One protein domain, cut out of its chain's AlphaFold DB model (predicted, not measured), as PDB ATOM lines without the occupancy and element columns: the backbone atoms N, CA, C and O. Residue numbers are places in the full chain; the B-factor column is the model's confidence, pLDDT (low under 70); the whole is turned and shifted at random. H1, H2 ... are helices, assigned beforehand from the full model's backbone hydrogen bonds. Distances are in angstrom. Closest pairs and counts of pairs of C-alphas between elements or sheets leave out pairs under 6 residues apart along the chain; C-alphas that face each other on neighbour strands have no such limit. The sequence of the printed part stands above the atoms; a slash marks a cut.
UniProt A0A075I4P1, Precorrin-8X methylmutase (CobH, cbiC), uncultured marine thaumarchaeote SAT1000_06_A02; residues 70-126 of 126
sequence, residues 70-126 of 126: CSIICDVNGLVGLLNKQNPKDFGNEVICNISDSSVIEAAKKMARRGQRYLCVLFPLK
ATOM      1  N   CYS A  70      33.101   9.361  16.919       96.50
ATOM      2  CA  CYS A  70      33.035  10.158  18.146       96.50
ATOM      3  C   CYS A  70      34.180  11.183  18.221       96.50
ATOM      4  O   CYS A  70      35.278  10.942  17.708       96.50
ATOM      5  N   SER A  71      33.963  12.293  18.927       95.38
ATOM      6  CA  SER A  71      35.049  13.210  19.275       95.38
ATOM      7  C   SER A  71      35.974  12.576  20.325       95.38
ATOM      8  O   SER A  71      35.511  11.957  21.284       95.38
ATOM      9  N   ILE A  72      37.287  12.745  20.161       94.12
ATOM     10  CA  ILE A  72      38.324  12.339  21.113       94.12
ATOM     11  C   ILE A  72      38.734  13.570  21.906       94.12
ATOM     12  O   ILE A  72      39.378  14.489  21.398       94.12
ATOM     13  N   ILE A  73      38.360  13.581  23.171       92.38
ATOM     14  CA  ILE A  73      38.575  14.711  24.059       92.38
ATOM     15  C   ILE A  73      39.867  14.492  24.857       92.38
ATOM     16  O   ILE A  73      40.023  13.470  25.523       92.38
ATOM     17  N   CYS A  74      40.785  15.456  24.795       90.75
ATOM     18  CA  CYS A  74      42.104  15.401  25.425       90.75
ATOM     19  C   CYS A  74      42.271  16.553  26.427       90.75
ATOM     20  O   CYS A  74      41.854  17.683  26.168       90.75
ATOM     21  N   ASP A  75      42.927  16.294  27.554       88.31
ATOM     22  CA  ASP A  75      43.164  17.269  28.626       88.31
ATOM     23  C   ASP A  75      44.439  18.102  28.429       88.31
ATOM     24  O   ASP A  75      44.516  19.224  28.925       88.31
ATOM     25  N   VAL A  76      45.423  17.592  27.682       88.44
ATOM     26  CA  VAL A  76      46.685  18.287  27.392       88.44
ATOM     27  C   VAL A  76      47.016  18.307  25.900       88.44
ATOM     28  O   VAL A  76      46.926  17.297  25.201       88.44
ATOM     29  N   ASN A  77      47.497  19.456  25.412       88.19
ATOM     30  CA  ASN A  77      47.852  19.641  23.997       88.19
ATOM     31  C   ASN A  77      48.932  18.659  23.519       88.19
ATOM     32  O   ASN A  77      48.923  18.239  22.365       88.19
ATOM     33  N   GLY A  78      49.861  18.279  24.404       88.88
ATOM     34  CA  GLY A  78      50.942  17.351  24.070       88.88
ATOM     35  C   GLY A  78      50.433  15.989  23.596       88.88
ATOM     36  O   GLY A  78      51.006  15.419  22.672       88.88
ATOM     37  N   LEU A  79      49.317  15.508  24.157       90.25
ATOM     38  CA  LEU A  79      48.732  14.214  23.802       90.25
ATOM     39  C   LEU A  79      48.226  14.195  22.356       90.25
ATOM     40  O   LEU A  79      48.425  13.210  21.648       90.25
ATOM     41  N   VAL A  80      47.660  15.308  21.880       89.56
ATOM     42  CA  VAL A  80      47.196  15.452  20.488       89.56
ATOM     43  C   VAL A  80      48.344  15.231  19.497       89.56
ATOM     44  O   VAL A  80      48.150  14.632  18.440       89.56
ATOM     45  N   GLY A  81      49.558  15.669  19.850       88.56
ATOM     46  CA  GLY A  81      50.758  15.476  19.032       88.56
ATOM     47  C   GLY A  81      51.254  14.028  18.958       88.56
ATOM     48  O   GLY A  81      51.974  13.695  18.018       88.56
ATOM     49  N   LEU A  82      50.866  13.177  19.914       90.69
ATOM     50  CA  LEU A  82      51.262  11.766  19.982       90.69
ATOM     51  C   LEU A  82      50.332  10.844  19.185       90.69
ATOM     52  O   LEU A  82      50.694   9.704  18.894       90.69
ATOM     53  N   LEU A  83      49.141  11.319  18.812       91.56
ATOM     54  CA  LEU A  83      48.216  10.549  17.990       91.56
ATOM     55  C   LEU A  83      48.742  10.420  16.557       91.56
ATOM     56  O   LEU A  83      49.249  11.369  15.951       91.56
ATOM     57  N   ASN A  84      48.539   9.244  15.962       91.19
ATOM     58  CA  ASN A  84      48.673   9.097  14.520       91.19
ATOM     59  C   ASN A  84      47.647  10.022  13.847       91.19
ATOM     60  O   ASN A  84      46.450   9.829  14.016       91.19
ATOM     61  N   LYS A  85      48.104  11.007  13.069       88.00
ATOM     62  CA  LYS A  85      47.229  12.022  12.457       88.00
ATOM     63  C   LYS A  85      46.277  11.477  11.388       88.00
ATOM     64  O   LYS A  85      45.349  12.188  11.012       88.00
ATOM     65  N   GLN A  86      46.540  10.285  10.858       93.00
ATOM     66  CA  GLN A  86      45.731   9.665   9.817       93.00
ATOM     67  C   GLN A  86      44.535   8.922  10.419       93.00
ATOM     68  O   GLN A  86      43.422   9.123   9.951       93.00
ATOM     69  N   ASN A  87      44.725   8.175  11.512       93.31
ATOM     70  CA  ASN A  87      43.656   7.343  12.075       93.31
ATOM     71  C   ASN A  87      42.390   8.146  12.449       93.31
ATOM     72  O   ASN A  87      41.323   7.781  11.965       93.31
ATOM     73  N   PRO A  88      42.448   9.260  13.218       94.19
ATOM     74  CA  PRO A  88      41.256  10.056  13.501       94.19
ATOM     75  C   PRO A  88      40.572  10.573  12.233       94.19
ATOM     76  O   PRO A  88      39.353  10.644  12.190       94.19
ATOM     77  N   LYS A  89      41.329  10.891  11.173       94.44
ATOM     78  CA  LYS A  89      40.746  11.324   9.896       94.44
ATOM     79  C   LYS A  89      40.018  10.183   9.194       94.44
ATOM     80  O   LYS A  89      38.907  10.395   8.722       94.44
ATOM     81  N   ASP A  90      40.624   8.999   9.153       95.50
ATOM     82  CA  ASP A  90      40.051   7.813   8.505       95.50
ATOM     83  C   ASP A  90      38.742   7.372   9.173       95.50
ATOM     84  O   ASP A  90      37.822   6.916   8.499       95.50
ATOM     85  N   PHE A  91      38.645   7.547  10.493       95.81
ATOM     86  CA  PHE A  91      37.461   7.210  11.284       95.81
ATOM     87  C   PHE A  91      36.514   8.397  11.532       95.81
ATOM     88  O   PHE A  91      35.490   8.232  12.189       95.81
ATOM     89  N   GLY A  92      36.822   9.593  11.015       96.38
ATOM     90  CA  GLY A  92      35.997  10.793  11.203       96.38
ATOM     91  C   GLY A  92      35.942  11.315  12.645       96.38
ATOM     92  O   GLY A  92      34.998  12.010  13.004       96.38
ATOM     93  N   ASN A  93      36.931  10.986  13.478       96.56
ATOM     94  CA  ASN A  93      37.021  11.454  14.857       96.56
ATOM     95  C   ASN A  93      37.598  12.874  14.930       96.56
ATOM     96  O   ASN A  93      38.714  13.139  14.476       96.56
ATOM     97  N   GLU A  94      36.878  13.777  15.590       95.25
ATOM     98  CA  GLU A  94      37.380  15.112  15.918       95.25
ATOM     99  C   GLU A  94      38.213  15.069  17.206       95.25
ATOM    100  O   GLU A  94      37.709  14.674  18.254       95.25
ATOM    101  N   VAL A  95      39.479  15.492  17.161       93.69
ATOM    102  CA  VAL A  95      40.322  15.582  18.364       93.69
ATOM    103  C   VAL A  95      40.209  16.981  18.966       93.69
ATOM    104  O   VAL A  95      40.611  17.958  18.338       93.69
ATOM    105  N   ILE A  96      39.694  17.071  20.192       92.31
ATOM    106  CA  ILE A  96      39.400  18.331  20.885       92.31
ATOM    107  C   ILE A  96      40.302  18.455  22.114       92.31
ATOM    108  O   ILE A  96      40.321  17.568  22.965       92.31
ATOM    109  N   CYS A  97      41.018  19.573  22.245       91.00
ATOM    110  CA  CYS A  97      41.756  19.921  23.459       91.00
ATOM    111  C   CYS A  97      41.595  21.414  23.759       91.00
ATOM    112  O   CYS A  97      42.144  22.261  23.059       91.00
ATOM    113  N   ASN A  98      40.848  21.731  24.817       89.94
ATOM    114  CA  ASN A  98      40.476  23.110  25.152       89.94
ATOM    115  C   ASN A  98      41.290  23.686  26.322       89.94
ATOM    116  O   ASN A  98      40.949  24.735  26.857       89.94
ATOM    117  N   ILE A  99      42.375  23.023  26.737       86.94
ATOM    118  CA  ILE A  99      43.192  23.430  27.898       86.94
ATOM    119  C   ILE A  99      43.764  24.850  27.775       86.94
ATOM    120  O   ILE A  99      44.049  25.497  28.781       86.94
ATOM    121  N   SER A 100      43.928  25.345  26.546       88.19
ATOM    122  CA  SER A 100      44.424  26.695  26.247       88.19
ATOM    123  C   SER A 100      43.334  27.670  25.792       88.19
ATOM    124  O   SER A 100      43.655  28.802  25.439       88.19
ATOM    125  N   ASP A 101      42.065  27.256  25.794       90.25
ATOM    126  CA  ASP A 101      40.941  28.124  25.447       90.25
ATOM    127  C   ASP A 101      40.737  29.182  26.548       90.25
ATOM    128  O   ASP A 101      40.639  28.864  27.739       90.25
ATOM    129  N   SER A 102      40.682  30.461  26.164       90.25
ATOM    130  CA  SER A 102      40.525  31.573  27.106       90.25
ATOM    131  C   SER A 102      39.228  31.478  27.913       90.25
ATOM    132  O   SER A 102      39.240  31.775  29.110       90.25
ATOM    133  N   SER A 103      38.142  30.998  27.307       88.62
ATOM    134  CA  SER A 103      36.853  30.808  27.980       88.62
ATOM    135  C   SER A 103      36.924  29.714  29.050       88.62
ATOM    136  O   SER A 103      36.402  29.894  30.155       88.62
ATOM    137  N   VAL A 104      37.648  28.619  28.781       86.19
ATOM    138  CA  VAL A 104      37.903  27.534  29.745       86.19
ATOM    139  C   VAL A 104      38.769  28.037  30.898       86.19
ATOM    140  O   VAL A 104      38.457  27.788  32.065       86.19
ATOM    141  N   ILE A 105      39.816  28.812  30.604       87.31
ATOM    142  CA  ILE A 105      40.696  29.408  31.620       87.31
ATOM    143  C   ILE A 105      39.915  30.355  32.546       87.31
ATOM    144  O   ILE A 105      40.088  30.327  33.769       87.31
ATOM    145  N   GLU A 106      39.048  31.201  31.992       88.44
ATOM    146  CA  GLU A 106      38.213  32.122  32.770       88.44
ATOM    147  C   GLU A 106      37.191  31.386  33.641       88.44
ATOM    148  O   GLU A 106      37.064  31.675  34.840       88.44
ATOM    149  N   ALA A 107      36.501  30.397  33.072       86.00
ATOM    150  CA  ALA A 107      35.551  29.571  33.805       86.00
ATOM    151  C   ALA A 107      36.235  28.801  34.949       86.00
ATOM    152  O   ALA A 107      35.699  28.740  36.061       86.00
ATOM    153  N   ALA A 108      37.459  28.313  34.733       84.88
ATOM    154  CA  ALA A 108      38.253  27.616  35.739       84.88
ATOM    155  C   ALA A 108      38.625  28.539  36.905       84.88
ATOM    156  O   ALA A 108      38.399  28.193  38.067       84.88
ATOM    157  N   LYS A 109      39.083  29.767  36.617       85.25
ATOM    158  CA  LYS A 109      39.342  30.794  37.646       85.25
ATOM    159  C   LYS A 109      38.089  31.119  38.465       85.25
ATOM    160  O   LYS A 109      38.188  31.364  39.669       85.25
ATOM    161  N   LYS A 110      36.908  31.120  37.838       83.75
ATOM    162  CA  LYS A 110      35.625  31.373  38.512       83.75
ATOM    163  C   LYS A 110      35.183  30.193  39.387       83.75
ATOM    164  O   LYS A 110      34.685  30.423  40.488       83.75
ATOM    165  N   MET A 111      35.380  28.956  38.930       76.06
ATOM    166  CA  MET A 111      35.045  27.736  39.680       76.06
ATOM    167  C   MET A 111      36.006  27.445  40.834       76.06
ATOM    168  O   MET A 111      35.560  27.010  41.896       76.06
ATOM    169  N   ALA A 112      37.296  27.747  40.678       70.56
ATOM    170  CA  ALA A 112      38.290  27.594  41.738       70.56
ATOM    171  C   ALA A 112      37.919  28.401  42.993       70.56
ATOM    172  O   ALA A 112      38.054  27.922  44.115       70.56
ATOM    173  N   ARG A 113      37.339  29.594  42.804       61.47
ATOM    174  CA  ARG A 113      36.817  30.441  43.891       61.47
ATOM    175  C   ARG A 113      35.620  29.826  44.633       61.47
ATOM    176  O   ARG A 113      35.264  30.313  45.698       61.47
ATOM    177  N   ARG A 114      34.990  28.787  44.074       63.44
ATOM    178  CA  ARG A 114      33.819  28.081  44.625       63.44
ATOM    179  C   ARG A 114      34.153  26.685  45.172       63.44
ATOM    180  O   ARG A 114      33.236  25.965  45.549       63.44
ATOM    181  N   GLY A 115      35.431  26.286  45.195       60.47
ATOM    182  CA  GLY A 115      35.860  24.968  45.687       60.47
ATOM    183  C   GLY A 115      35.481  23.784  44.782       60.47
ATOM    184  O   GLY A 115      35.449  22.648  45.247       60.47
ATOM    185  N   GLN A 116      35.174  24.026  43.502       57.59
ATOM    186  CA  GLN A 116      34.779  22.987  42.538       57.59
ATOM    187  C   GLN A 116      35.960  22.487  41.685       57.59
ATOM    188  O   GLN A 116      36.928  23.210  41.449       57.59
ATOM    189  N   ARG A 117      35.885  21.224  41.231       57.28
ATOM    190  CA  ARG A 117      36.956  20.531  40.489       57.28
ATOM    191  C   ARG A 117      37.094  21.055  39.051       57.28
ATOM    192  O   ARG A 117      36.129  21.063  38.295       57.28
ATOM    193  N   TYR A 118      38.329  21.387  38.664       58.59
ATOM    194  CA  TYR A 118      38.725  21.908  37.343       58.59
ATOM    195  C   TYR A 118      38.300  21.033  36.147       58.59
ATOM    196  O   TYR A 118      38.073  21.556  35.058       58.59
ATOM    197  N   LEU A 119      38.142  19.720  36.347       55.41
ATOM    198  CA  LEU A 119      37.796  18.767  35.285       55.41
ATOM    199  C   LEU A 119      36.431  19.057  34.629       55.41
ATOM    200  O   LEU A 119      36.279  18.834  33.434       55.41
ATOM    201  N   CYS A 120      35.464  19.620  35.367       55.34
ATOM    202  CA  CYS A 120      34.152  19.981  34.812       55.34
ATOM    203  C   CYS A 120      34.197  21.174  33.841       55.34
ATOM    204  O   CYS A 120      33.221  21.407  33.136       55.34
ATOM    205  N   VAL A 121      35.288  21.945  33.816       57.84
ATOM    206  CA  VAL A 121      35.411  23.145  32.969       57.84
ATOM    207  C   VAL A 121      36.055  22.834  31.626       57.84
ATOM    208  O   VAL A 121      35.720  23.458  30.625       57.84
ATOM    209  N   LEU A 122      36.971  21.867  31.604       56.72
ATOM    210  CA  LEU A 122      37.676  21.458  30.389       56.72
ATOM    211  C   LEU A 122      36.728  20.853  29.354       56.72
ATOM    212  O   LEU A 122      36.952  20.995  28.152       56.72
ATOM    213  N   PHE A 123      35.659  20.220  29.833       60.38
ATOM    214  CA  PHE A 123      34.731  19.452  29.019       60.38
ATOM    215  C   PHE A 123      33.288  19.846  29.354       60.38
ATOM    216  O   PHE A 123      32.600  19.109  30.063       60.38
ATOM    217  N   PRO A 124      32.808  21.014  28.885       53.25
ATOM    218  CA  PRO A 124      31.383  21.288  28.902       53.25
ATOM    219  C   PRO A 124      30.732  20.285  27.948       53.25
ATOM    220  O   PRO A 124      30.809  20.436  26.730       53.25
ATOM    221  N   LEU A 125      30.159  19.217  28.506       44.75
ATOM    222  CA  LEU A 125      29.292  18.312  27.760       44.75
ATOM    223  C   LEU A 125      28.194  19.181  27.132       44.75
ATOM    224  O   LEU A 125      27.445  19.836  27.860       44.75
ATOM    225  N   LYS A 126      28.176  19.261  25.799       42.22
ATOM    226  CA  LYS A 126      27.010  19.759  25.069       42.22
ATOM    227  C   LYS A 126      25.911  18.709  25.108       42.22
ATOM    228  O   LYS A 126      26.260  17.511  25.009       42.22
TER     229      LYS A 126
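AT A GLANCE: This is residues 70 to 126 of the 126 residues of the protein "Precorrin-8X methylmutase (CobH, cbiC)" of uncultured marine thaumarchaeote SAT1000_06_A02 (UniProt A0A075I4P1). Two small lobes lie end to end: residues 70 to 96 make an open loop with H1 and H2 on it, and after it H3 has H4 folded back onto it. A short parallel pairing, residues 72 to 73 with 95 to 96, closes the first lobe. The 57 printed residues hold four named helices, H1 to H4 in order, and no named strand; the class is all helix, with 25 residues in helices. The whole is loose, radius of gyration of the C-alphas 13.4 A, and elongated, 42 by 22 by 16 A.

IN THESE COORDINATES: Find C-alpha 77 at (47.852, 19.641, 23.997), where H1, residues 77 to 82, begins and runs 9.5 A. H2, residues 87 to 90, covers 5.1 A. From C-alpha 102 at (40.525, 31.573, 27.106), H3 runs 15.3 A to residue 112. H4, residues 119 to 122, covers 5.6 A and ends at C-alpha 122, (37.676, 21.458, 30.389).

HOW THE PARTS SIT: Look at Ala 108 and Val 121: H3 and H4 touch there, their closest C-alphas 6.0 A apart. H1 and H2 touch no helix. Every O i to N i+4 pair is within hydrogen-bond range in H3; H1 has 0 of 2, but 3 of 3 O i to N i+3 pairs; H2 and H4 are too short for an O i to N i+4 pair.

THE WHOLE: The C-alphas of Asp 90 and Arg 113, the two farthest apart, are 42.1 A apart. The printed part has no cut, and the link from H2 to H3, 11 residues, is long. Residues 113 to 126 are under pLDDT 70 in this model.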